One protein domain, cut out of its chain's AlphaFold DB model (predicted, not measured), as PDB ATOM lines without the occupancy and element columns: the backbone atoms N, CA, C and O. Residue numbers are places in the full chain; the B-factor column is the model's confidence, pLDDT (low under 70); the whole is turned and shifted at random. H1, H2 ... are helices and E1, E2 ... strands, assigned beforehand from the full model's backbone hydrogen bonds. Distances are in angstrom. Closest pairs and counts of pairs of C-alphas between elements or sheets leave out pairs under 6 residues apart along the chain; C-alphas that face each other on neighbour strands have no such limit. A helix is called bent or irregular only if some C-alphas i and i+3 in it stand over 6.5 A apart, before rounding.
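What this domain is: This is residues 4 to 56 and 64 to 211 of the 214 residues of an uncharacterized protein of Rhizobium sp. H41 (UniProt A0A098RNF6). A closed barrel of seven strands, running round the ring as E3, E4, E7, E10, E11, E12, E13 and back to E3, makes the core, with E3, E11 and E13 bent. At one end of the long axis are the hairpin E1 and E2 and the small ribbon E5 and E6; at the other, the hairpin E14 and E15 extends the sheet and H2 packs outside it, while H1 packs outside the barrel by E11. The printed 201 residues hold fifteen named strands and two named helices, in the order E1 to E8, H1, E9 to E13, H2, E14, E15; the class is mostly strand and the barrel is mixed. The whole is compact, with a radius of gyration of the C-alphas of 17.8 A, yet elongated, spanning 58 by 37 by 36 A.

Where its parts are: Find C-alpha 4 at (84.463, 121.950, 20.106), where E1, residues 4 to 8, begins; E2 is 11 to 15. E3, 18 to 27, runs 26.2 A and bends by 59 degrees at residue 24; E4, 39 to 47, runs 25.7 A. Short strands follow: E5, 51 to 53; E6, 65 to 67; E7, 70 to 72; E8, 77 to 79. Next come H1, 88 to 93; E9, 95 to 98; and E10, 118 to 120. E11, 124 to 138, runs 32.9 A and bends by 93 degrees at 128; E12, 141 to 150, runs 27.4 A. E13, 155 to 170, runs 37.3 A and bends by 87 degrees at 161. After H2, 177 to 184, and E14, 193 to 200, E15, 203 to 210, ends at C-alpha 210, (104.392, 117.111, 35.200).

How they stand to each other: Begin at the ring's parallel pair, E13 and E3, where N 167 and O 24 are 2.8 A apart. E3 and E4 form an antiparallel hairpin, with N 23 and O 43 at 2.9 A. E10 to E13 are a meander, each strand the antiparallel neighbour of the one before; look at N 119 and O 125, 2.9 A, N 133 and O 145, 2.9 A, and N 144 and O 160, 2.8 A. E15 is antiparallel to E13, with N 168 and O 206 at 3.0 A. H2 is over E13, along it at 10 degrees on the local plane, its height over the sheet 8.8 A. H1's closest C-alpha pair with E11 is Gln 92 and Asn 135, 4.7 A. In H2 every O i to N i+4 pair is within hydrogen-bond range; in H1 0 of 2 are, but 3 of 3 O i to N i+3 pairs.

The domain as a whole: The C-alphas of Asn 56 and Asp 178, the two farthest apart, are 57.8 A apart. Residues 57 to 63 are not printed, and C-alphas 56 and 64 are 8.2 A apart across this cut. The links E3 to E4 and E9 to E10 are long. Mean pLDDT of the printed part is 94.3; residues 32 to 33 are under 70.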
ATOM      1  N   PHE A   4      83.873 121.823  21.431       97.62
ATOM      2  CA  PHE A   4      84.463 121.950  20.106       97.62
ATOM      3  C   PHE A   4      83.364 122.361  19.133       97.62
ATOM      4  O   PHE A   4      82.586 121.534  18.664       97.62
ATOM      5  N   LYS A   5      83.283 123.661  18.853       98.12
ATOM      6  CA  LYS A   5      82.258 124.225  17.980       98.12
ATOM      7  C   LYS A   5      82.852 124.653  16.656       98.12
ATOM      8  O   LYS A   5      83.856 125.362  16.635       98.12
ATOM      9  N   LEU A   6      82.191 124.260  15.573       96.81
ATOM     10  CA  LEU A   6      82.533 124.633  14.202       96.81
ATOM     11  C   LEU A   6      81.299 125.162  13.471       96.81
ATOM     12  O   LEU A   6      80.182 124.714  13.725       96.81
ATOM     13  N   VAL A   7      81.506 126.082  12.534       96.25
ATOM     14  CA  VAL A   7      80.525 126.424  11.497       96.25
ATOM     15  C   VAL A   7      81.032 125.846  10.185       96.25
ATOM     16  O   VAL A   7      81.896 126.441   9.547       96.25
ATOM     17  N   TYR A   8      80.533 124.668   9.816       91.44
ATOM     18  CA  TYR A   8      80.923 123.963   8.597       91.44
ATOM     19  C   TYR A   8      79.829 124.121   7.546       91.44
ATOM     20  O   TYR A   8      78.719 123.637   7.753       91.44
ATOM     21  N   GLN A   9      80.131 124.805   6.437       89.06
ATOM     22  CA  GLN A   9      79.167 125.064   5.356       89.06
ATOM     23  C   GLN A   9      77.825 125.618   5.885       89.06
ATOM     24  O   GLN A   9      76.761 125.087   5.594       89.06
ATOM     25  N   ASP A  10      77.897 126.653   6.728       91.06
ATOM     26  CA  ASP A  10      76.768 127.288   7.435       91.06
ATOM     27  C   ASP A  10      76.064 126.437   8.517       91.06
ATOM     28  O   ASP A  10      75.202 126.944   9.241       91.06
ATOM     29  N   TYR A  11      76.463 125.178   8.721       93.19
ATOM     30  CA  TYR A  11      75.938 124.339   9.798       93.19
ATOM     31  C   TYR A  11      76.750 124.493  11.082       93.19
ATOM     32  O   TYR A  11      77.961 124.274  11.122       93.19
ATOM     33  N   HIS A  12      76.050 124.818  12.169       96.25
ATOM     34  CA  HIS A  12      76.630 124.869  13.505       96.25
ATOM     35  C   HIS A  12      76.753 123.462  14.085       96.25
ATOM     36  O   HIS A  12      75.750 122.797  14.350       96.25
ATOM     37  N   LEU A  13      77.987 123.033  14.318       96.38
ATOM     38  CA  LEU A  13      78.320 121.747  14.908       96.38
ATOM     39  C   LEU A  13      78.850 121.959  16.325       96.38
ATOM     40  O   LEU A  13      79.687 122.830  16.548       96.38
ATOM     41  N   ASP A  14      78.368 121.148  17.266       97.06
ATOM     42  CA  ASP A  14      78.922 121.018  18.616       97.06
ATOM     43  C   ASP A  14      79.397 119.574  18.775       97.06
ATOM     44  O   ASP A  14      78.598 118.633  18.764       97.06
ATOM     45  N   LEU A  15      80.713 119.405  18.786       96.88
ATOM     46  CA  LEU A  15      81.379 118.127  18.603       96.88
ATOM     47  C   LEU A  15      81.942 117.622  19.935       96.88
ATOM     48  O   LEU A  15      82.462 118.411  20.731       96.88
ATOM     49  N   PRO A  16      81.882 116.306  20.198       96.25
ATOM     50  CA  PRO A  16      82.536 115.749  21.367       96.25
ATOM     51  C   PRO A  16      84.060 115.805  21.200       96.25
ATOM     52  O   PRO A  16      84.595 115.582  20.116       96.25
ATOM     53  N   ILE A  17      84.749 116.091  22.304       96.31
ATOM     54  CA  ILE A  17      86.210 116.138  22.368       96.31
ATOM     55  C   ILE A  17      86.739 114.775  22.804       96.31
ATOM     56  O   ILE A  17      86.354 114.249  23.850       96.31
ATOM     57  N   GLU A  18      87.683 114.245  22.039       95.81
ATOM     58  CA  GLU A  18      88.445 113.044  22.339       95.81
ATOM     59  C   GLU A  18      89.945 113.345  22.356       95.81
ATOM     60  O   GLU A  18      90.464 114.119  21.548       95.81
ATOM     61  N   GLU A  19      90.637 112.698  23.296       93.19
ATOM     62  CA  GLU A  19      92.093 112.751  23.459       93.19
ATOM     63  C   GLU A  19      92.704 114.169  23.412       93.19
ATOM     64  O   GLU A  19      93.645 114.386  22.646       93.19
ATOM     65  N   PRO A  20      92.227 115.140  24.218       97.00
ATOM     66  CA  PRO A  20      92.839 116.461  24.246       97.00
ATOM     67  C   PRO A  20      94.282 116.376  24.758       97.00
ATOM     68  O   PRO A  20      94.558 115.727  25.775       97.00
ATOM     69  N   ARG A  21      95.209 117.052  24.077       97.44
ATOM     70  CA  ARG A  21      96.634 117.082  24.422       97.44
ATOM     71  C   ARG A  21      97.164 118.505  24.399       97.44
ATOM     72  O   ARG A  21      96.805 119.310  23.545       97.44
ATOM     73  N   ILE A  22      98.037 118.776  25.364       97.94
ATOM     74  CA  ILE A  22      98.842 119.990  25.462       97.94
ATOM     75  C   ILE A  22     100.268 119.509  25.698       97.94
ATOM     76  O   ILE A  22     100.573 119.000  26.779       97.94
ATOM     77  N   ALA A  23     101.126 119.624  24.690       97.69
ATOM     78  CA  ALA A  23     102.497 119.141  24.768       97.69
ATOM     79  C   ALA A  23     103.501 120.211  24.336       97.69
ATOM     80  O   ALA A  23     103.264 120.958  23.391       97.69
ATOM     81  N   LEU A  24     104.649 120.259  25.009       97.69
ATOM     82  CA  LEU A  24     105.833 120.952  24.504       97.69
ATOM     83  C   LEU A  24     106.718 119.950  23.777       97.69
ATOM     84  O   LEU A  24     107.139 118.956  24.368       97.69
ATOM     85  N   ARG A  25     107.044 120.219  22.519       96.69
ATOM     86  CA  ARG A  25     107.848 119.328  21.688       96.69
ATOM     87  C   ARG A  25     109.109 120.012  21.188       96.69
ATOM     88  O   ARG A  25     109.077 121.133  20.692       96.69
ATOM     89  N   ALA A  26     110.218 119.286  21.255       95.31
ATOM     90  CA  ALA A  26     111.477 119.684  20.640       95.31
ATOM     91  C   ALA A  26     112.224 118.472  20.087       95.31
ATOM     92  O   ALA A  26     112.050 117.341  20.550       95.31
ATOM     93  N   SER A  27     113.072 118.705  19.086       92.38
ATOM     94  CA  SER A  27     113.913 117.651  18.527       92.38
ATOM     95  C   SER A  27     115.288 118.166  18.137       92.38
ATOM     96  O   SER A  27     115.401 119.280  17.630       92.38
ATOM     97  N   SER A  28     116.310 117.325  18.281       87.75
ATOM     98  CA  SER A  28     117.675 117.608  17.811       87.75
ATOM     99  C   SER A  28     117.807 117.598  16.280       87.75
ATOM    100  O   SER A  28     118.859 117.906  15.731       87.75
ATOM    101  N   GLY A  29     116.734 117.245  15.562       83.19
ATOM    102  CA  GLY A  29     116.734 117.091  14.112       83.19
ATOM    103  C   GLY A  29     117.501 115.861  13.612       83.19
ATOM    104  O   GLY A  29     118.187 115.170  14.352       83.19
ATOM    105  N   SER A  30     117.345 115.546  12.324       77.12
ATOM    106  CA  SER A  30     117.829 114.279  11.739       77.12
ATOM    107  C   SER A  30     119.166 114.384  10.990       77.12
ATOM    108  O   SER A  30     119.568 113.422  10.325       77.12
ATOM    109  N   TRP A  31     119.830 115.542  11.047       75.44
ATOM    110  CA  TRP A  31     121.060 115.834  10.307       75.44
ATOM    111  C   TRP A  31     122.222 116.115  11.268       75.44
ATOM    112  O   TRP A  31     122.019 116.830  12.250       75.44
ATOM    113  N   PRO A  32     123.438 115.599  11.000       66.06
ATOM    114  CA  PRO A  32     124.606 115.881  11.832       66.06
ATOM    115  C   PRO A  32     124.874 117.387  11.946       66.06
ATOM    116  O   PRO A  32     124.923 118.081  10.933       66.06
ATOM    117  N   GLY A  33     125.064 117.877  13.173       65.81
ATOM    118  CA  GLY A  33     125.340 119.291  13.450       65.81
ATOM    119  C   GLY A  33     124.105 120.192  13.545       65.81
ATOM    120  O   GLY A  33     124.271 121.390  13.748       65.81
ATOM    121  N   LYS A  34     122.882 119.654  13.419       72.12
ATOM    122  CA  LYS A  34     121.684 120.398  13.820       72.12
ATOM    123  C   LYS A  34     121.636 120.462  15.350       72.12
ATOM    124  O   LYS A  34     121.683 119.435  16.020       72.12
ATOM    125  N   GLU A  35     121.581 121.677  15.879       76.19
ATOM    126  CA  GLU A  35     121.408 121.932  17.307       76.19
ATOM    127  C   GLU A  35     119.918 122.050  17.650       76.19
ATOM    128  O   GLU A  35     119.076 122.291  16.778       76.19
ATOM    129  N   LEU A  36     119.595 121.853  18.929       85.69
ATOM    130  CA  LEU A  36     118.266 122.148  19.456       85.69
ATOM    131  C   LEU A  36     117.999 123.650  19.320       85.69
ATOM    132  O   LEU A  36     118.847 124.470  19.669       85.69
ATOM    133  N   GLU A  37     116.827 123.989  18.793       88.56
ATOM    134  CA  GLU A  37     116.443 125.370  18.496       88.56
ATOM    135  C   GLU A  37     116.174 126.157  19.798       88.56
ATOM    136  O   GLU A  37     115.926 125.576  20.855       88.56
ATOM    137  N   ASP A  38     116.205 127.492  19.737       91.50
ATOM    138  CA  ASP A  38     115.821 128.372  20.860       91.50
ATOM    139  C   ASP A  38     114.284 128.549  20.956       91.50
ATOM    140  O   ASP A  38     113.767 129.538  21.494       91.50
ATOM    141  N   ASP A  39     113.536 127.574  20.440       93.88
ATOM    142  CA  ASP A  39     112.087 127.463  20.529       93.88
ATOM    143  C   ASP A  39     111.651 126.016  20.818       93.88
ATOM    144  O   ASP A  39     112.374 125.051  20.561       93.88
ATOM    145  N   VAL A  40     110.462 125.883  21.404       95.50
ATOM    146  CA  VAL A  40     109.712 124.627  21.523       95.50
ATOM    147  C   VAL A  40     108.421 124.764  20.740       95.50
ATOM    148  O   VAL A  40     107.824 125.838  20.714       95.50
ATOM    149  N   VAL A  41     107.934 123.681  20.153       96.25
ATOM    150  CA  VAL A  41     106.582 123.663  19.595       96.25
ATOM    151  C   VAL A  41     105.583 123.412  20.721       96.25
ATOM    152  O   VAL A  41     105.788 122.513  21.533       96.25
ATOM    153  N   LEU A  42     104.514 124.200  20.773       97.50
ATOM    154  CA  LEU A  42     103.342 123.934  21.597       97.50
ATOM    155  C   LEU A  42     102.305 123.192  20.746       97.50
ATOM    156  O   LEU A  42     101.594 123.804  19.950       97.50
ATOM    157  N   ASP A  43     102.225 121.879  20.934       97.38
ATOM    158  CA  ASP A  43     101.235 121.028  20.285       97.38
ATOM    159  C   ASP A  43      99.933 121.062  21.108       97.38
ATOM    160  O   ASP A  43      99.861 120.557  22.235       97.38
ATOM    161  N   LEU A  44      98.904 121.687  20.542       98.06
ATOM    162  CA  LEU A  44      97.520 121.638  20.987       98.06
ATOM    163  C   LEU A  44      96.788 120.705  20.031       98.06
ATOM    164  O   LEU A  44      96.611 121.032  18.859       98.06
ATOM    165  N   GLU A  45      96.384 119.540  20.529       97.50
ATOM    166  CA  GLU A  45      95.747 118.514  19.706       97.50
ATOM    167  C   GLU A  45      94.439 118.046  20.335       97.50
ATOM    168  O   GLU A  45      94.333 117.887  21.553       97.50
ATOM    169  N   MET A  46      93.446 117.778  19.497       96.56
ATOM    170  CA  MET A  46      92.252 117.023  19.870       96.56
ATOM    171  C   MET A  46      91.585 116.450  18.630       96.56
ATOM    172  O   MET A  46      91.837 116.896  17.507       96.56
ATOM    173  N   LYS A  47      90.693 115.483  18.835       95.81
ATOM    174  CA  LYS A  47      89.867 114.914  17.770       95.81
ATOM    175  C   LYS A  47      88.414 114.848  18.204       95.81
ATOM    176  O   LYS A  47      88.108 114.868  19.390       95.81
ATOM    177  N   SER A  48      87.532 114.742  17.226       96.44
ATOM    178  CA  SER A  48      86.162 114.276  17.391       96.44
ATOM    179  C   SER A  48      86.035 112.912  16.704       96.44
ATOM    180  O   SER A  48      86.718 112.675  15.701       96.44
ATOM    181  N   PRO A  49      85.133 112.027  17.165       95.81
ATOM    182  CA  PRO A  49      84.744 110.839  16.427       95.81
ATOM    183  C   PRO A  49      84.414 111.179  14.980       95.81
ATOM    184  O   PRO A  49      83.692 112.140  14.703       95.81
ATOM    185  N   LYS A  50      84.901 110.345  14.063       95.19
ATOM    186  CA  LYS A  50      84.517 110.403  12.657       95.19
ATOM    187  C   LYS A  50      83.019 110.113  12.520       95.19
ATOM    188  O   LYS A  50      82.541 109.100  13.030       95.19
ATOM    189  N   PHE A  51      82.297 110.942  11.773       95.19
ATOM    190  CA  PHE A  51      80.869 110.746  11.508       95.19
ATOM    191  C   PHE A  51      80.513 111.092  10.061       95.19
ATOM    192  O   PHE A  51      81.259 111.791   9.373       95.19
ATOM    193  N   PHE A  52      79.395 110.550   9.581       93.94
ATOM    194  CA  PHE A  52      78.844 110.914   8.281       93.94
ATOM    195  C   PHE A  52      77.928 112.121   8.471       93.94
ATOM    196  O   PHE A  52      76.964 112.055   9.234       93.94
ATOM    197  N   PHE A  53      78.279 113.228   7.833       93.44
ATOM    198  CA  PHE A  53      77.520 114.462   7.841       93.44
ATOM    199  C   PHE A  53      76.629 114.481   6.607       93.44
ATOM    200  O   PHE A  53      77.143 114.524   5.499       93.44
ATOM    201  N   ASP A  54      75.318 114.414   6.811       91.44
ATOM    202  CA  ASP A  54      74.294 114.503   5.767       91.44
ATOM    203  C   ASP A  54      73.076 115.226   6.370       91.44
ATOM    204  O   ASP A  54      72.166 114.592   6.914       91.44
ATOM    205  N   PRO A  55      73.117 116.568   6.424       89.75
ATOM    206  CA  PRO A  55      72.136 117.361   7.157       89.75
ATOM    207  C   PRO A  55      70.760 117.377   6.481       89.75
ATOM    208  O   PRO A  55      69.754 117.577   7.166       89.75
ATOM    209  N   ASN A  56      70.709 117.166   5.164       89.38
ATOM    210  CA  ASN A  56      69.480 117.198   4.376       89.38
ATOM    211  C   ASN A  56      68.939 115.792   4.068       89.38
ATOM    212  O   ASN A  56      67.789 115.668   3.642       89.38
ATOM    213  N   ALA A  64      77.159 116.178   1.677       89.06
ATOM    214  CA  ALA A  64      77.058 114.879   2.327       89.06
ATOM    215  C   ALA A  64      78.390 114.116   2.275       89.06
ATOM    216  O   ALA A  64      78.817 113.618   1.230       89.06
ATOM    217  N   GLN A  65      79.083 114.006   3.409       92.25
ATOM    218  CA  GLN A  65      80.422 113.415   3.446       92.25
ATOM    219  C   GLN A  65      80.850 112.936   4.831       92.25
ATOM    220  O   GLN A  65      80.277 113.269   5.864       92.25
ATOM    221  N   TRP A  66      81.921 112.147   4.864       94.06
ATOM    222  CA  TRP A  66      82.568 111.780   6.117       94.06
ATOM    223  C   TRP A  66      83.425 112.929   6.642       94.06
ATOM    224  O   TRP A  66      84.389 113.317   5.988       94.06
ATOM    225  N   LEU A  67      83.134 113.388   7.856       95.12
ATOM    226  CA  LEU A  67      83.948 114.367   8.568       95.12
ATOM    227  C   LEU A  67      84.789 113.676   9.638       95.12
ATOM    228  O   LEU A  67      84.326 112.749  10.309       95.12
ATOM    229  N   ASN A  68      86.021 114.146   9.812       95.00
ATOM    230  CA  ASN A  68      86.920 113.733  10.883       95.00
ATOM    231  C   ASN A  68      87.493 114.972  11.592       95.00
ATOM    232  O   ASN A  68      88.658 115.326  11.367       95.00
ATOM    233  N   PRO A  69      86.667 115.666  12.401       96.69
ATOM    234  CA  PRO A  69      87.064 116.942  12.956       96.69
ATOM    235  C   PRO A  69      88.225 116.829  13.944       96.69
ATOM    236  O   PRO A  69      88.263 115.905  14.757       96.69
ATOM    237  N   GLY A  70      89.140 117.790  13.920       97.25
ATOM    238  CA  GLY A  70      90.276 117.826  14.835       97.25
ATOM    239  C   GLY A  70      90.984 119.171  14.846       97.25
ATOM    240  O   GLY A  70      90.721 120.024  14.006       97.25
ATOM    241  N   LEU A  71      91.874 119.345  15.814       97.94
ATOM    242  CA  LEU A  71      92.743 120.509  15.979       97.94
ATOM    243  C   LEU A  71      94.190 120.024  16.022       97.94
ATOM    244  O   LEU A  71      94.470 119.016  16.673       97.94
ATOM    245  N   ASP A  72      95.085 120.768  15.377       97.12
ATOM    246  CA  ASP A  72      96.530 120.547  15.439       97.12
ATOM    247  C   ASP A  72      97.281 121.888  15.318       97.12
ATOM    248  O   ASP A  72      97.062 122.644  14.368       97.12
ATOM    249  N   THR A  73      98.167 122.195  16.272       96.69
ATOM    250  CA  THR A  73      99.047 123.381  16.251       96.69
ATOM    251  C   THR A  73     100.532 123.044  16.101       96.69
ATOM    252  O   THR A  73     101.385 123.717  16.676       96.69
ATOM    253  N   GLN A  74     100.871 122.031  15.303       86.38
ATOM    254  CA  GLN A  74     102.244 121.550  15.073       86.38
ATOM    255  C   GLN A  74     103.283 122.597  14.613       86.38
ATOM    256  O   GLN A  74     104.482 122.296  14.618       86.38
ATOM    257  N   TRP A  75     102.856 123.806  14.219       91.56
ATOM    258  CA  TRP A  75     103.718 124.933  13.824       91.56
ATOM    259  C   TRP A  75     103.786 126.059  14.864       91.56
ATOM    260  O   TRP A  75     104.508 127.039  14.670       91.56
ATOM    261  N   LEU A  76     103.061 125.952  15.980       95.56
ATOM    262  CA  LEU A  76     103.054 126.978  17.017       95.56
ATOM    263  C   LEU A  76     104.350 126.941  17.833       95.56
ATOM    264  O   LEU A  76     104.458 126.279  18.862       95.56
ATOM    265  N   LYS A  77     105.345 127.696  17.374       94.56
ATOM    266  CA  LYS A  77     106.634 127.845  18.053       94.56
ATOM    267  C   LYS A  77     106.570 128.860  19.191       94.56
ATOM    268  O   LYS A  77     106.188 130.016  19.000       94.56
ATOM    269  N   ILE A  78     107.029 128.439  20.363       95.88
ATOM    270  CA  ILE A  78     107.193 129.246  21.566       95.88
ATOM    271  C   ILE A  78     108.693 129.428  21.836       95.88
ATOM    272  O   ILE A  78     109.367 128.476  22.234       95.88
ATOM    273  N   PRO A  79     109.240 130.644  21.667       95.44
ATOM    274  CA  PRO A  79     110.624 130.926  22.028       95.44
ATOM    275  C   PRO A  79     110.901 130.651  23.509       95.44
ATOM    276  O   PRO A  79     110.143 131.097  24.376       95.44
ATOM    277  N   VAL A  80     112.028 130.002  23.815       94.81
ATOM    278  CA  VAL A  80     112.342 129.553  25.187       94.81
ATOM    279  C   VAL A  80     112.457 130.704  26.197       94.81
ATOM    280  O   VAL A  80     112.245 130.522  27.392       94.81
ATOM    281  N   LYS A  81     112.713 131.930  25.720       93.38
ATOM    282  CA  LYS A  81     112.742 133.159  26.534       93.38
ATOM    283  C   LYS A  81     111.421 133.478  27.253       93.38
ATOM    284  O   LYS A  81     111.435 134.291  28.171       93.38
ATOM    285  N   HIS A  82     110.296 132.889  26.832       94.00
ATOM    286  CA  HIS A  82     108.980 133.103  27.458       94.00
ATOM    287  C   HIS A  82     108.746 132.240  28.707       94.00
ATOM    288  O   HIS A  82     107.764 132.452  29.417       94.00
ATOM    289  N   PHE A  83     109.640 131.296  29.013       94.56
ATOM    290  CA  PHE A  83     109.581 130.496  30.235       94.56
ATOM    291  C   PHE A  83     110.374 131.177  31.355       94.56
ATOM    292  O   PHE A  83     111.559 130.928  31.576       94.56
ATOM    293  N   GLU A  84     109.716 132.100  32.053       87.31
ATOM    294  CA  GLU A  84     110.334 132.870  33.127       87.31
ATOM    295  C   GLU A  84     110.725 131.966  34.308       87.31
ATOM    296  O   GLU A  84     109.928 131.161  34.784       87.31
ATOM    297  N   ASN A  85     111.944 132.139  34.827       90.00
ATOM    298  CA  ASN A  85     112.443 131.464  36.034       90.00
ATOM    299  C   ASN A  85     112.366 129.923  36.012       90.00
ATOM    300  O   ASN A  85     112.286 129.311  37.075       90.00
ATOM    301  N   GLY A  86     112.387 129.290  34.836       92.31
ATOM    302  CA  GLY A  86     112.286 127.831  34.748       92.31
ATOM    303  C   GLY A  86     110.875 127.286  34.983       92.31
ATOM    304  O   GLY A  86     110.731 126.088  35.216       92.31
ATOM    305  N   ASP A  87     109.849 128.144  34.966       94.75
ATOM    306  CA  ASP A  87     108.491 127.813  35.390       94.75
ATOM    307  C   ASP A  87     107.544 127.608  34.199       94.75
ATOM    308  O   ASP A  87     107.207 128.552  33.471       94.75
ATOM    309  N   PHE A  88     107.042 126.380  34.044       95.12
ATOM    310  CA  PHE A  88     106.099 126.020  32.981       95.12
ATOM    311  C   PHE A  88     104.757 126.751  33.099       95.12
ATOM    312  O   PHE A  88     104.066 126.937  32.097       95.12
ATOM    313  N   ARG A  89     104.403 127.258  34.287       95.81
ATOM    314  CA  ARG A  89     103.202 128.083  34.498       95.81
ATOM    315  C   ARG A  89     103.283 129.416  33.760       95.81
ATOM    316  O   ARG A  89     102.255 130.069  33.596       95.81
ATOM    317  N   SER A  90     104.457 129.815  33.266       94.94
ATOM    318  CA  SER A  90     104.615 130.981  32.388       94.94
ATOM    319  C   SER A  90     103.812 130.862  31.088       94.94
ATOM    320  O   SER A  90     103.423 131.888  30.537       94.94
ATOM    321  N   LEU A  91     103.465 129.641  30.648       93.94
ATOM    322  CA  LEU A  91     102.593 129.413  29.488       93.94
ATOM    323  C   LEU A  91     101.248 130.144  29.589       93.94
ATOM    324  O   LEU A  91     100.730 130.592  28.575       93.94
ATOM    325  N   GLN A  92     100.708 130.349  30.795       95.31
ATOM    326  CA  GLN A  92      99.445 131.081  30.972       95.31
ATOM    327  C   GLN A  92      99.535 132.562  30.554       95.31
ATOM    328  O   GLN A  92      98.524 133.225  30.339       95.31
ATOM    329  N   LYS A  93     100.753 133.115  30.474       93.69
ATOM    330  CA  LYS A  93     100.998 134.490  30.019       93.69
ATOM    331  C   LYS A  93     101.058 134.586  28.496       93.69
ATOM    332  O   LYS A  93     101.024 135.692  27.957       93.69
ATOM    333  N   ILE A  94     101.176 133.452  27.807       92.00
ATOM    334  CA  ILE A  94     101.248 133.404  26.355       92.00
ATOM    335  C   ILE A  94      99.846 133.583  25.791       92.00
ATOM    336  O   ILE A  94      98.924 132.817  26.066       92.00
ATOM    337  N   ARG A  95      99.713 134.608  24.953       94.19
ATOM    338  CA  ARG A  95      98.543 134.827  24.118       94.19
ATOM    339  C   ARG A  95      98.999 134.913  22.674       94.19
ATOM    340  O   ARG A  95      99.806 135.774  22.331       94.19
ATOM    341  N   VAL A  96      98.463 134.030  21.846       96.19
ATOM    342  CA  VAL A  96      98.659 134.079  20.400       96.19
ATOM    343  C   VAL A  96      97.517 134.882  19.813       96.19
ATOM    344  O   VAL A  96      96.352 134.629  20.116       96.19
ATOM    345  N   ASP A  97      97.868 135.852  18.984       96.38
ATOM    346  CA  ASP A  97      96.929 136.593  18.160       96.38
ATOM    347  C   ASP A  97      97.450 136.542  16.723       96.38
ATOM    348  O   ASP A  97      98.359 137.278  16.337       96.38
ATOM    349  N   PHE A  98      96.965 135.555  15.976       97.25
ATOM    350  CA  PHE A  98      97.313 135.332  14.583       97.25
ATOM    351  C   PHE A  98      96.244 135.969  13.699       97.25
ATOM    352  O   PHE A  98      95.071 135.600  13.771       97.25
ATOM    353  N   GLN A  99      96.660 136.913  12.858       96.38
ATOM    354  CA  GLN A  99      95.780 137.701  11.991       96.38
ATOM    355  C   GLN A  99      96.073 137.457  10.500       96.38
ATOM    356  O   GLN A  99      95.760 138.296   9.658       96.38
ATOM    357  N   GLY A 100      96.692 136.317  10.186       95.06
ATOM    358  CA  GLY A 100      97.088 135.932   8.836       95.06
ATOM    359  C   GLY A 100      98.598 135.988   8.609       95.06
ATOM    360  O   GLY A 100      99.354 136.574   9.391       95.06
ATOM    361  N   GLU A 101      99.036 135.359   7.524       93.44
ATOM    362  CA  GLU A 101     100.423 135.424   7.058       93.44
ATOM    363  C   GLU A 101     100.848 136.886   6.814       93.44
ATOM    364  O   GLU A 101     100.056 137.726   6.385       93.44
ATOM    365  N   GLY A 102     102.098 137.209   7.135       93.50
ATOM    366  CA  GLY A 102     102.656 138.559   7.059       93.50
ATOM    367  C   GLY A 102     102.279 139.471   8.230       93.50
ATOM    368  O   GLY A 102     102.731 140.614   8.279       93.50
ATOM    369  N   THR A 103     101.473 139.005   9.190       94.62
ATOM    370  CA  THR A 103     101.177 139.779  10.405       94.62
ATOM    371  C   THR A 103     102.248 139.591  11.471       94.62
ATOM    372  O   THR A 103     102.904 138.556  11.548       94.62
ATOM    373  N   ARG A 104     102.437 140.602  12.323       94.62
ATOM    374  CA  ARG A 104     103.481 140.594  13.349       94.62
ATOM    375  C   ARG A 104     103.224 139.514  14.406       94.62
ATOM    376  O   ARG A 104     102.240 139.579  15.137       94.62
ATOM    377  N   ASN A 105     104.161 138.590  14.571       93.50
ATOM    378  CA  ASN A 105     104.187 137.611  15.649       93.50
ATOM    379  C   ASN A 105     104.775 138.231  16.928       93.50
ATOM    380  O   ASN A 105     105.971 138.519  17.021       93.50
ATOM    381  N   ALA A 106     103.932 138.416  17.947       92.06
ATOM    382  CA  ALA A 106     104.338 138.966  19.240       92.06
ATOM    383  C   ALA A 106     105.298 138.056  20.033       92.06
ATOM    384  O   ALA A 106     106.040 138.549  20.882       92.06
ATOM    385  N   LEU A 107     105.315 136.747  19.762       92.88
ATOM    386  CA  LEU A 107     106.176 135.795  20.466       92.88
ATOM    387  C   LEU A 107     107.627 135.906  19.999       92.88
ATOM    388  O   LEU A 107     108.550 135.988  20.819       92.88
ATOM    389  N   THR A 108     107.828 135.911  18.684       91.12
ATOM    390  CA  THR A 108     109.161 135.928  18.070       91.12
ATOM    391  C   THR A 108     109.663 137.353  17.860       91.12
ATOM    392  O   THR A 108     110.847 137.615  18.063       91.12
ATOM    393  N   GLY A 109     108.770 138.299  17.560       91.50
ATOM    394  CA  GLY A 109     109.152 139.605  17.033       91.50
ATOM    395  C   GLY A 109     109.528 139.538  15.550       91.50
ATOM    396  O   GLY A 109     110.313 140.362  15.085       91.50
ATOM    397  N   GLU A 110     108.981 138.579  14.815       92.88
ATOM    398  CA  GLU A 110     109.053 138.467  13.354       92.88
ATOM    399  C   GLU A 110     107.635 138.456  12.784       92.88
ATOM    400  O   GLU A 110     106.678 138.573  13.545       92.88
ATOM    401  N   ASP A 111     107.480 138.361  11.469       95.56
ATOM    402  CA  ASP A 111     106.158 138.200  10.866       95.56
ATOM    403  C   ASP A 111     105.812 136.709  10.775       95.56
ATOM    404  O   ASP A 111     106.692 135.851  10.675       95.56
ATOM    405  N   TRP A 112     104.527 136.383  10.865       93.81
ATOM    406  CA  TRP A 112     104.049 135.024  10.661       93.81
ATOM    407  C   TRP A 112     104.236 134.625   9.199       93.81
ATOM    408  O   TRP A 112     103.626 135.224   8.319       93.81
ATOM    409  N   TRP A 113     105.045 133.600   8.949       91.25
ATOM    410  CA  TRP A 113     105.225 133.020   7.612       91.25
ATOM    411  C   TRP A 113     104.297 131.834   7.343       91.25
ATOM    412  O   TRP A 113     104.049 131.496   6.195       91.25
ATOM    413  N   GLU A 114     103.787 131.205   8.400       92.06
ATOM    414  CA  GLU A 114     102.896 130.049   8.334       92.06
ATOM    415  C   GLU A 114     101.806 130.196   9.403       92.06
ATOM    416  O   GLU A 114     102.001 130.863  10.428       92.06
ATOM    417  N   ALA A 115     100.648 129.577   9.164       95.69
ATOM    418  CA  ALA A 115      99.593 129.498  10.162       95.69
ATOM    419  C   ALA A 115     100.068 128.655  11.363       95.69
ATOM    420  O   ALA A 115     100.673 127.600  11.167       95.69
ATOM    421  N   PRO A 116      99.762 129.051  12.612       95.69
ATOM    422  CA  PRO A 116     100.231 128.325  13.793       95.69
ATOM    423  C   PRO A 116      99.523 126.977  14.002       95.69
ATOM    424  O   PRO A 116      99.888 126.229  14.905       95.69
ATOM    425  N   GLY A 117      98.507 126.667  13.199       97.00
ATOM    426  CA  GLY A 117      97.757 125.426  13.274       97.00
ATOM    427  C   GLY A 117      96.672 125.324  12.212       97.00
ATOM    428  O   GLY A 117      96.540 126.180  11.329       97.00
ATOM    429  N   LEU A 118      95.903 124.251  12.326       97.25
ATOM    430  CA  LEU A 118      94.809 123.899  11.437       97.25
ATOM    431  C   LEU A 118      93.650 123.254  12.201       97.25
ATOM    432  O   LEU A 118      93.811 122.756  13.320       97.25
ATOM    433  N   ILE A 119      92.483 123.254  11.563       97.06
ATOM    434  CA  ILE A 119      91.389 122.336  11.875       97.06
ATOM    435  C   ILE A 119      91.373 121.270  10.785       97.06
ATOM    436  O   ILE A 119      91.429 121.598   9.603       97.06
ATOM    437  N   THR A 120      91.268 119.998  11.155       94.50
ATOM    438  CA  THR A 120      90.921 118.949  10.188       94.50
ATOM    439  C   THR A 120      89.405 118.833  10.143       94.50
ATOM    440  O   THR A 120      88.786 118.818  11.199       94.50
ATOM    441  N   THR A 121      88.788 118.754   8.966       91.25
ATOM    442  CA  THR A 121      87.350 118.460   8.784       91.25
ATOM    443  C   THR A 121      87.193 117.266   7.827       91.25
ATOM    444  O   THR A 121      87.409 116.122   8.231       91.25
ATOM    445  N   TYR A 122      86.859 117.507   6.558       86.19
ATOM    446  CA  TYR A 122      87.060 116.592   5.432       86.19
ATOM    447  C   TYR A 122      88.499 116.669   4.886       86.19
ATOM    448  O   TYR A 122      88.991 115.715   4.283       86.19
ATOM    449  N   SER A 123      89.167 117.808   5.093       90.25
ATOM    450  CA  SER A 123      90.552 118.083   4.708       90.25
ATOM    451  C   SER A 123      91.241 118.930   5.780       90.25
ATOM    452  O   SER A 123      90.608 119.326   6.760       90.25
ATOM    453  N   ASP A 124      92.536 119.174   5.607       94.56
ATOM    454  CA  ASP A 124      93.315 120.048   6.477       94.56
ATOM    455  C   ASP A 124      93.027 121.516   6.132       94.56
ATOM    456  O   ASP A 124      93.277 121.970   5.011       94.56
ATOM    457  N   GLU A 125      92.513 122.273   7.101       95.56
ATOM    458  CA  GLU A 125      92.152 123.678   6.940       95.56
ATOM    459  C   GLU A 125      93.011 124.574   7.841       95.56
ATOM    460  O   GLU A 125      92.762 124.720   9.041       95.56
ATOM    461  N   PHE A 126      94.028 125.208   7.256       97.06
ATOM    462  CA  PHE A 126      94.894 126.140   7.978       97.06
ATOM    463  C   PHE A 126      94.118 127.334   8.524       97.06
ATOM    464  O   PHE A 126      93.185 127.833   7.887       97.06
ATOM    465  N   PHE A 127      94.536 127.831   9.688       97.69
ATOM    466  CA  PHE A 127      93.986 129.067  10.232       97.69
ATOM    467  C   PHE A 127      94.272 130.242   9.291       97.69
ATOM    468  O   PHE A 127      95.391 130.420   8.822       97.69
ATOM    469  N   THR A 128      93.275 131.098   9.081       97.00
ATOM    470  CA  THR A 128      93.455 132.457   8.539       97.00
ATOM    471  C   THR A 128      93.498 133.493   9.651       97.00
ATOM    472  O   THR A 128      94.142 134.529   9.522       97.00
ATOM    473  N   ARG A 129      92.844 133.188  10.773       97.50
ATOM    474  CA  ARG A 129      92.896 133.948  12.021       97.50
ATOM    475  C   ARG A 129      92.732 132.996  13.194       97.50
ATOM    476  O   ARG A 129      91.918 132.077  13.123       97.50
ATOM    477  N   ALA A 130      93.464 133.231  14.272       97.88
ATOM    478  CA  ALA A 130      93.330 132.450  15.493       97.88
ATOM    479  C   ALA A 130      93.760 133.267  16.711       97.88
ATOM    480  O   ALA A 130      94.839 133.856  16.731       97.88
ATOM    481  N   VAL A 131      92.936 133.250  17.752       98.06
ATOM    482  CA  VAL A 131      93.305 133.707  19.089       98.06
ATOM    483  C   VAL A 131      93.436 132.480  19.971       98.06
ATOM    484  O   VAL A 131      92.488 131.705  20.074       98.06
ATOM    485  N   ILE A 132      94.596 132.318  20.604       98.00
ATOM    486  CA  ILE A 132      94.899 131.191  21.491       98.00
ATOM    487  C   ILE A 132      95.301 131.748  22.848       98.00
ATOM    488  O   ILE A 132      96.149 132.640  22.947       98.00
ATOM    489  N   SER A 133      94.691 131.220  23.899       97.38
ATOM    490  CA  SER A 133      95.015 131.555  25.281       97.38
ATOM    491  C   SER A 133      94.986 130.311  26.153       97.38
ATOM    492  O   SER A 133      94.294 129.340  25.844       97.38
ATOM    493  N   MET A 134      95.753 130.347  27.236       96.69
ATOM    494  CA  MET A 134      95.865 129.243  28.177       96.69
ATOM    495  C   MET A 134      95.769 129.757  29.608       96.69
ATOM    496  O   MET A 134      96.238 130.853  29.907       96.69
ATOM    497  N   ASN A 135      95.217 128.949  30.504       97.06
ATOM    498  CA  ASN A 135      95.206 129.210  31.933       97.06
ATOM    499  C   ASN A 135      95.731 127.990  32.689       97.06
ATOM    500  O   ASN A 135      95.433 126.856  32.322       97.06
ATOM    501  N   TYR A 136      96.534 128.219  33.728       96.50
ATOM    502  CA  TYR A 136      97.003 127.143  34.596       96.50
ATOM    503  C   TYR A 136      95.942 126.841  35.659       96.50
ATOM    504  O   TYR A 136      95.552 127.729  36.420       96.50
ATOM    505  N   ASP A 137      95.507 125.584  35.723       94.25
ATOM    506  CA  ASP A 137      94.391 125.156  36.576       94.25
ATOM    507  C   ASP A 137      94.842 124.367  37.818       94.25
ATOM    508  O   ASP A 137      94.007 123.937  38.614       94.25
ATOM    509  N   GLY A 138      96.154 124.190  38.011       92.69
ATOM    510  CA  GLY A 138      96.715 123.347  39.072       92.69
ATOM    511  C   GLY A 138      97.080 121.940  38.596       92.69
ATOM    512  O   GLY A 138      96.637 121.489  37.540       92.69
ATOM    513  N   ASP A 139      97.906 121.242  39.379       90.44
ATOM    514  CA  ASP A 139      98.305 119.841  39.158       90.44
ATOM    515  C   ASP A 139      98.841 119.566  37.741       90.44
ATOM    516  O   ASP A 139      98.477 118.588  37.084       90.44
ATOM    517  N   GLY A 140      99.684 120.472  37.239       94.31
ATOM    518  CA  GLY A 140     100.237 120.401  35.887       94.31
ATOM    519  C   GLY A 140      99.219 120.524  34.746       94.31
ATOM    520  O   GLY A 140      99.576 120.252  33.601       94.31
ATOM    521  N   ARG A 141      97.964 120.902  35.016       96.69
ATOM    522  CA  ARG A 141      96.912 121.038  34.000       96.69
ATOM    523  C   ARG A 141      96.774 122.466  33.497       96.69
ATOM    524  O   ARG A 141      96.927 123.431  34.245       96.69
ATOM    525  N   PHE A 142      96.415 122.566  32.223       97.81
ATOM    526  CA  PHE A 142      96.049 123.816  31.581       97.81
ATOM    527  C   PHE A 142      94.685 123.686  30.920       97.81
ATOM    528  O   PHE A 142      94.382 122.653  30.317       97.81
ATOM    529  N   SER A 143      93.903 124.756  30.993       97.69
ATOM    530  CA  SER A 143      92.770 124.993  30.110       97.69
ATOM    531  C   SER A 143      93.217 125.867  28.950       97.69
ATOM    532  O   SER A 143      94.000 126.803  29.112       97.69
ATOM    533  N   VAL A 144      92.730 125.540  27.763       98.06
ATOM    534  CA  VAL A 144      93.027 126.212  26.504       98.06
ATOM    535  C   VAL A 144      91.723 126.756  25.958       98.06
ATOM    536  O   VAL A 144      90.701 126.066  25.970       98.06
ATOM    537  N   HIS A 145      91.770 127.980  25.450       98.19
ATOM    538  CA  HIS A 145      90.716 128.548  24.624       98.19
ATOM    539  C   HIS A 145      91.309 129.008  23.298       98.19
ATOM    540  O   HIS A 145      92.308 129.734  23.277       98.19
ATOM    541  N   LEU A 146      90.702 128.552  22.207       97.75
ATOM    542  CA  LEU A 146      91.141 128.781  20.841       97.75
ATOM    543  C   LEU A 146      89.924 129.116  19.977       97.75
ATOM    544  O   LEU A 146      88.957 128.364  19.936       97.75
ATOM    545  N   SER A 147      89.960 130.254  19.290       98.31
ATOM    546  CA  SER A 147      88.859 130.700  18.425       98.31
ATOM    547  C   SER A 147      89.385 131.409  17.186       98.31
ATOM    548  O   SER A 147      90.464 132.004  17.221       98.31
ATOM    549  N   GLY A 148      88.653 131.338  16.077       98.00
ATOM    550  CA  GLY A 148      89.163 131.842  14.810       98.00
ATOM    551  C   GLY A 148      88.383 131.385  13.588       98.00
ATOM    552  O   GLY A 148      87.190 131.089  13.663       98.00
ATOM    553  N   ALA A 149      89.061 131.398  12.444       97.75
ATOM    554  CA  ALA A 149      88.544 130.849  11.198       97.75
ATOM    555  C   ALA A 149      89.668 130.253  10.347       97.75
ATOM    556  O   ALA A 149      90.840 130.608  10.508       97.75
ATOM    557  N   THR A 150      89.294 129.347   9.450       97.00
ATOM    558  CA  THR A 150      90.207 128.678   8.520       97.00
ATOM    559  C   THR A 150      90.236 129.367   7.149       97.00
ATOM    560  O   THR A 150      89.566 130.376   6.922       97.00
ATOM    561  N   GLN A 151      91.027 128.834   6.216       95.06
ATOM    562  CA  GLN A 151      91.091 129.271   4.813       95.06
ATOM    563  C   GLN A 151      89.825 128.993   3.990       95.06
ATOM    564  O   GLN A 151      89.689 129.537   2.897       95.06
ATOM    565  N   PHE A 152      88.911 128.166   4.504       93.38
ATOM    566  CA  PHE A 152      87.608 127.894   3.891       93.38
ATOM    567  C   PHE A 152      86.461 128.575   4.647       93.38
ATOM    568  O   PHE A 152      85.316 128.151   4.549       93.38
ATOM    569  N   ASP A 153      86.777 129.618   5.422       93.69
ATOM    570  CA  ASP A 153      85.830 130.376   6.246       93.69
ATOM    571  C   ASP A 153      85.111 129.553   7.335       93.69
ATOM    572  O   ASP A 153      84.178 130.050   7.972       93.69
ATOM    573  N   THR A 154      85.590 128.340   7.644       95.25
ATOM    574  CA  THR A 154      85.110 127.545   8.783       95.25
ATOM    575  C   THR A 154      85.434 128.284  10.077       95.25
ATOM    576  O   THR A 154      86.589 128.343  10.504       95.25
ATOM    577  N   ALA A 155      84.421 128.872  10.712       97.75
ATOM    578  CA  ALA A 155      84.577 129.510  12.014       97.75
ATOM    579  C   ALA A 155      84.659 128.449  13.117       97.75
ATOM    580  O   ALA A 155      83.929 127.459  13.077       97.75
ATOM    581  N   PHE A 156      85.511 128.671  14.117       98.19
ATOM    582  CA  PHE A 156      85.696 127.736  15.224       98.19
ATOM    583  C   PHE A 156      85.782 128.429  16.585       98.19
ATOM    584  O   PHE A 156      86.306 129.539  16.707       98.19
ATOM    585  N   ASP A 157      85.280 127.739  17.609       98.44
ATOM    586  CA  ASP A 157      85.388 128.095  19.025       98.44
ATOM    587  C   ASP A 157      85.608 126.809  19.830       98.44
ATOM    588  O   ASP A 157      84.777 125.897  19.816       98.44
ATOM    589  N   ILE A 158      86.776 126.696  20.454       98.44
ATOM    590  CA  ILE A 158      87.261 125.468  21.076       98.44
ATOM    591  C   ILE A 158      87.749 125.789  22.482       98.44
ATOM    592  O   ILE A 158      88.583 126.673  22.685       98.44
ATOM    593  N   ALA A 159      87.275 125.024  23.459       98.25
ATOM    594  CA  ALA A 159      87.802 125.037  24.813       98.25
ATOM    595  C   ALA A 159      88.021 123.611  25.316       98.25
ATOM    596  O   ALA A 159      87.123 122.777  25.224       98.25
ATOM    597  N   PHE A 160      89.184 123.339  25.896       98.12
ATOM    598  CA  PHE A 160      89.506 122.034  26.476       98.12
ATOM    599  C   PHE A 160      90.580 122.150  27.545       98.12
ATOM    600  O   PHE A 160      91.272 123.163  27.623       98.12
ATOM    601  N   SER A 161      90.748 121.101  28.346       97.50
ATOM    602  CA  SER A 161      91.774 121.058  29.381       97.50
ATOM    603  C   SER A 161      92.510 119.726  29.366       97.50
ATOM    604  O   SER A 161      91.911 118.651  29.320       97.50
ATOM    605  N   ALA A 162      93.831 119.779  29.488       97.56
ATOM    606  CA  ALA A 162      94.680 118.593  29.507       97.56
ATOM    607  C   ALA A 162      95.871 118.798  30.457       97.56
ATOM    608  O   ALA A 162      96.225 119.939  30.771       97.56
ATOM    609  N   PRO A 163      96.490 117.715  30.960       97.19
ATOM    610  CA  PRO A 163      97.785 117.833  31.615       97.19
ATOM    611  C   PRO A 163      98.843 118.261  30.591       97.19
ATOM    612  O   PRO A 163      98.824 117.792  29.451       97.19
ATOM    613  N   LEU A 164      99.775 119.114  31.010       98.19
ATOM    614  CA  LEU A 164     100.951 119.451  30.219       98.19
ATOM    615  C   LEU A 164     101.881 118.237  30.143       98.19
ATOM    616  O   LEU A 164     102.253 117.651  31.165       98.19
ATOM    617  N   THR A 165     102.300 117.899  28.932       98.06
ATOM    618  CA  THR A 165     103.357 116.917  28.688       98.06
ATOM    619  C   THR A 165     104.523 117.547  27.935       98.06
ATOM    620  O   THR A 165     104.443 118.662  27.418       98.06
ATOM    621  N   VAL A 166     105.649 116.842  27.911       98.12
ATOM    622  CA  VAL A 166     106.851 117.231  27.174       98.12
ATOM    623  C   VAL A 166     107.268 116.060  26.300       98.12
ATOM    624  O   VAL A 166     107.210 114.915  26.732       98.12
ATOM    625  N   LYS A 167     107.720 116.335  25.083       97.25
ATOM    626  CA  LYS A 167     108.271 115.338  24.173       97.25
ATOM    627  C   LYS A 167     109.585 115.837  23.595       97.25
ATOM    628  O   LYS A 167     109.601 116.696  22.714       97.25
ATOM    629  N   LEU A 168     110.690 115.279  24.076       96.75
ATOM    630  CA  LEU A 168     112.024 115.558  23.541       96.75
ATOM    631  C   LEU A 168     112.456 114.396  22.656       96.75
ATOM    632  O   LEU A 168     112.312 113.235  23.041       96.75
ATOM    633  N   VAL A 169     112.979 114.694  21.469       95.25
ATOM    634  CA  VAL A 169     113.370 113.658  20.505       95.25
ATOM    635  C   VAL A 169     114.810 113.846  20.043       95.25
ATOM    636  O   VAL A 169     115.165 114.873  19.466       95.25
ATOM    637  N   GLY A 170     115.630 112.822  20.259       94.00
ATOM    638  CA  GLY A 170     116.981 112.702  19.727       94.00
ATOM    639  C   GLY A 170     116.986 111.803  18.494       94.00
ATOM    640  O   GLY A 170     117.005 110.582  18.636       94.00
ATOM    641  N   TYR A 171     116.964 112.360  17.282       92.06
ATOM    642  CA  TYR A 171     116.939 111.542  16.058       92.06
ATOM    643  C   TYR A 171     118.331 111.034  15.681       92.06
ATOM    644  O   TYR A 171     119.304 111.776  15.777       92.06
ATOM    645  N   ARG A 172     118.438 109.800  15.176       89.88
ATOM    646  CA  ARG A 172     119.672 109.226  14.596       89.88
ATOM    647  C   ARG A 172     120.919 109.411  15.471       89.88
ATOM    648  O   ARG A 172     121.993 109.730  14.960       89.88
ATOM    649  N   LYS A 173     120.772 109.244  16.790       85.88
ATOM    650  CA  LYS A 173     121.847 109.424  17.789       85.88
ATOM    651  C   LYS A 173     122.524 110.807  17.748       85.88
ATOM    652  O   LYS A 173     123.684 110.928  18.128       85.88
ATOM    653  N   THR A 174     121.826 111.841  17.278       88.00
ATOM    654  CA  THR A 174     122.351 113.221  17.254       88.00
ATOM    655  C   THR A 174     122.377 113.876  18.632       88.00
ATOM    656  O   THR A 174     123.119 114.833  18.816       88.00
ATOM    657  N   ALA A 175     121.599 113.362  19.586       90.25
ATOM    658  CA  ALA A 175     121.603 113.797  20.973       90.25
ATOM    659  C   ALA A 175     121.403 112.602  21.911       90.25
ATOM    660  O   ALA A 175     120.663 111.660  21.606       90.25
ATOM    661  N   THR A 176     122.067 112.661  23.054       92.88
ATOM    662  CA  THR A 176     121.891 111.768  24.199       92.88
ATOM    663  C   THR A 176     120.769 112.263  25.114       92.88
ATOM    664  O   THR A 176     120.312 113.401  25.011       92.88
ATOM    665  N   GLU A 177     120.324 111.408  26.038       95.25
ATOM    666  CA  GLU A 177     119.337 111.782  27.061       95.25
ATOM    667  C   GLU A 177     119.810 112.977  27.899       95.25
ATOM    668  O   GLU A 177     119.075 113.952  28.049       95.25
ATOM    669  N   ASP A 178     121.061 112.945  28.365       95.31
ATOM    670  CA  ASP A 178     121.645 114.018  29.172       95.31
ATOM    671  C   ASP A 178     121.718 115.346  28.409       95.31
ATOM    672  O   ASP A 178     121.470 116.398  28.997       95.31
ATOM    673  N   GLU A 179     122.020 115.323  27.108       94.19
ATOM    674  CA  GLU A 179     122.052 116.530  26.270       94.19
ATOM    675  C   GLU A 179     120.653 117.128  26.084       94.19
ATOM    676  O   GLU A 179     120.482 118.337  26.255       94.19
ATOM    677  N   LEU A 180     119.642 116.296  25.803       95.50
ATOM    678  CA  LEU A 180     118.247 116.739  25.677       95.50
ATOM    679  C   LEU A 180     117.731 117.339  26.989       95.50
ATOM    680  O   LEU A 180     117.157 118.429  26.991       95.50
ATOM    681  N   LEU A 181     117.957 116.649  28.111       96.81
ATOM    682  CA  LEU A 181     117.520 117.112  29.426       96.81
ATOM    683  C   LEU A 181     118.287 118.353  29.878       96.81
ATOM    684  O   LEU A 181     117.680 119.251  30.448       96.81
ATOM    685  N   SER A 182     119.593 118.439  29.614       95.38
ATOM    686  CA  SER A 182     120.386 119.629  29.949       95.38
ATOM    687  C   SER A 182     119.966 120.840  29.126       95.38
ATOM    688  O   SER A 182     119.958 121.950  29.646       95.38
ATOM    689  N   TRP A 183     119.600 120.649  27.854       95.44
ATOM    690  CA  TRP A 183     119.030 121.724  27.046       95.44
ATOM    691  C   TRP A 183     117.675 122.183  27.594       95.44
ATOM    692  O   TRP A 183     117.476 123.385  27.762       95.44
ATOM    693  N   PHE A 184     116.782 121.248  27.930       96.75
ATOM    694  CA  PHE A 184     115.467 121.554  28.501       96.75
ATOM    695  C   PHE A 184     115.585 122.330  29.825       96.75
ATOM    696  O   PHE A 184     114.943 123.365  30.006       96.75
ATOM    697  N   ASP A 185     116.504 121.900  30.697       96.62
ATOM    698  CA  ASP A 185     116.754 122.490  32.020       96.62
ATOM    699  C   ASP A 185     117.275 123.940  31.977       96.62
ATOM    700  O   ASP A 185     117.292 124.634  32.991       96.62
ATOM    701  N   ARG A 186     117.670 124.444  30.797       94.62
ATOM    702  CA  ARG A 186     118.062 125.853  30.615       94.62
ATOM    703  C   ARG A 186     116.887 126.822  30.733       94.62
ATOM    704  O   ARG A 186     117.122 127.997  31.010       94.62
ATOM    705  N   PHE A 187     115.663 126.371  30.456       95.31
ATOM    706  CA  PHE A 187     114.479 127.236  30.396       95.31
ATOM    707  C   PHE A 187     113.260 126.668  31.128       95.31
ATOM    708  O   PHE A 187     112.367 127.435  31.478       95.31
ATOM    709  N   LEU A 188     113.225 125.365  31.411       96.81
ATOM    710  CA  LEU A 188     112.219 124.726  32.255       96.81
ATOM    711  C   LEU A 188     112.877 123.737  33.203       96.81
ATOM    712  O   LEU A 188     113.612 122.866  32.762       96.81
ATOM    713  N   SER A 189     112.562 123.829  34.494       95.50
ATOM    714  CA  SER A 189     113.103 122.919  35.505       95.50
ATOM    715  C   SER A 189     112.720 121.474  35.186       95.50
ATOM    716  O   SER A 189     111.561 121.078  35.334       95.50
ATOM    717  N   LYS A 190     113.696 120.640  34.803       95.44
ATOM    718  CA  LYS A 190     113.451 119.210  34.548       95.44
ATOM    719  C   LYS A 190     112.957 118.482  35.797       95.44
ATOM    720  O   LYS A 190     112.269 117.473  35.696       95.44
ATOM    721  N   GLU A 191     113.260 119.017  36.981       95.38
ATOM    722  CA  GLU A 191     112.818 118.470  38.264       95.38
ATOM    723  C   GLU A 191     111.307 118.570  38.482       95.38
ATOM    724  O   GLU A 191     110.777 117.869  39.348       95.38
ATOM    725  N   ASP A 192     110.598 119.378  37.694       96.62
ATOM    726  CA  ASP A 192     109.137 119.456  37.729       96.62
ATOM    727  C   ASP A 192     108.469 118.348  36.897       96.62
ATOM    728  O   ASP A 192     107.259 118.147  37.003       96.62
ATOM    729  N   PHE A 193     109.250 117.572  36.136       97.69
ATOM    730  CA  PHE A 193     108.760 116.551  35.216       97.69
ATOM    731  C   PHE A 193     109.346 115.168  35.522       97.69
ATOM    732  O   PHE A 193     110.486 115.013  35.961       97.69
ATOM    733  N   SER A 194     108.550 114.132  35.283       97.31
ATOM    734  CA  SER A 194     108.990 112.739  35.242       97.31
ATOM    735  C   SER A 194     109.140 112.326  33.783       97.31
ATOM    736  O   SER A 194     108.140 112.265  33.069       97.31
ATOM    737  N   PHE A 195     110.368 112.041  33.352       97.81
ATOM    738  CA  PHE A 195     110.665 111.611  31.987       97.81
ATOM    739  C   PHE A 195     110.747 110.089  31.883       97.81
ATOM    740  O   PHE A 195     111.357 109.428  32.723       97.81
ATOM    741  N   THR A 196     110.138 109.543  30.834       97.31
ATOM    742  CA  THR A 196     110.220 108.127  30.471       97.31
ATOM    743  C   THR A 196     110.955 107.995  29.138       97.31
ATOM    744  O   THR A 196     110.422 108.430  28.114       97.31
ATOM    745  N   PRO A 197     112.166 107.411  29.120       96.62
ATOM    746  CA  PRO A 197     112.901 107.200  27.884       96.62
ATOM    747  C   PRO A 197     112.362 105.997  27.104       96.62
ATOM    748  O   PRO A 197     112.042 104.946  27.665       96.62
ATOM    749  N   ALA A 198     112.321 106.127  25.781       96.44
ATOM    750  CA  ALA A 198     112.019 105.054  24.847       96.44
ATOM    751  C   ALA A 198     112.954 105.125  23.632       96.44
ATOM    752  O   ALA A 198     113.028 106.140  22.942       96.44
ATOM    753  N   GLN A 199     113.630 104.017  23.328       95.38
ATOM    754  CA  GLN A 199     114.478 103.895  22.142       95.38
ATOM    755  C   GLN A 199     113.703 103.208  21.011       95.38
ATOM    756  O   GLN A 199     113.147 102.124  21.202       95.38
ATOM    757  N   ARG A 200     113.696 103.797  19.810       92.94
ATOM    758  CA  ARG A 200     113.137 103.178  18.595       92.94
ATOM    759  C   ARG A 200     114.170 103.229  17.478       92.94
ATOM    760  O   ARG A 200     114.380 104.261  16.852       92.94
ATOM    761  N   GLY A 201     114.836 102.101  17.234       93.12
ATOM    762  CA  GLY A 201     115.974 102.072  16.318       93.12
ATOM    763  C   GLY A 201     117.084 103.004  16.810       93.12
ATOM    764  O   GLY A 201     117.579 102.841  17.923       93.12
ATOM    765  N   GLU A 202     117.458 103.989  15.998       91.81
ATOM    766  CA  GLU A 202     118.491 104.981  16.334       91.81
ATOM    767  C   GLU A 202     117.947 106.252  16.997       91.81
ATOM    768  O   GLU A 202     118.729 107.136  17.348       91.81
ATOM    769  N   ASP A 203     116.634 106.328  17.195       94.19
ATOM    770  CA  ASP A 203     115.964 107.502  17.737       94.19
ATOM    771  C   ASP A 203     115.638 107.314  19.223       94.19
ATOM    772  O   ASP A 203     115.097 106.279  19.631       94.19
ATOM    773  N   LEU A 204     115.946 108.336  20.017       95.31
ATOM    774  CA  LEU A 204     115.607 108.452  21.429       95.31
ATOM    775  C   LEU A 204     114.380 109.353  21.590       95.31
ATOM    776  O   LEU A 204     114.339 110.453  21.045       95.31
ATOM    777  N   TYR A 205     113.407 108.908  22.374       97.06
ATOM    778  CA  TYR A 205     112.221 109.673  22.747       97.06
ATOM    779  C   TYR A 205     112.185 109.802  24.266       97.06
ATOM    780  O   TYR A 205     112.305 108.795  24.960       97.06
ATOM    781  N   LEU A 206     112.018 111.019  24.779       97.88
ATOM    782  CA  LEU A 206     111.791 111.291  26.195       97.88
ATOM    783  C   LEU A 206     110.400 111.900  26.350       97.88
ATOM    784  O   LEU A 206     110.184 113.063  25.999       97.88
ATOM    785  N   ASP A 207     109.471 111.107  26.877       97.94
ATOM    786  CA  ASP A 207     108.117 111.562  27.184       97.94
ATOM    787  C   ASP A 207     108.068 112.013  28.652       97.94
ATOM    788  O   ASP A 207     108.269 111.219  29.574       97.94
ATOM    789  N   GLY A 208     107.853 113.307  28.868       97.56
ATOM    790  CA  GLY A 208     107.775 113.958  30.171       97.56
ATOM    791  C   GLY A 208     106.337 114.239  30.594       97.56
ATOM    792  O   GLY A 208     105.527 114.718  29.804       97.56
ATOM    793  N   ALA A 209     106.030 113.997  31.865       97.62
ATOM    794  CA  ALA A 209     104.776 114.403  32.497       97.62
ATOM    795  C   ALA A 209     105.060 115.250  33.739       97.62
ATOM    796  O   ALA A 209     105.994 114.947  34.483       97.62
ATOM    797  N   VAL A 210     104.260 116.292  33.984       97.12
ATOM    798  CA  VAL A 210     104.392 117.111  35.200       97.12
ATOM    799  C   VAL A 210     104.198 116.234  36.446       97.12
ATOM    800  O   VAL A 210     103.280 115.413  36.513       97.12
ATOM    801  N   LYS A 211     105.077 116.381  37.443       94.94
ATOM    802  CA  LYS A 211     104.976 115.665  38.723       94.94
ATOM    803  C   LYS A 211     103.750 116.143  39.506       94.94
ATOM    804  O   LYS A 211     103.432 117.327  39.518       94.94
TER     805      LYS A 211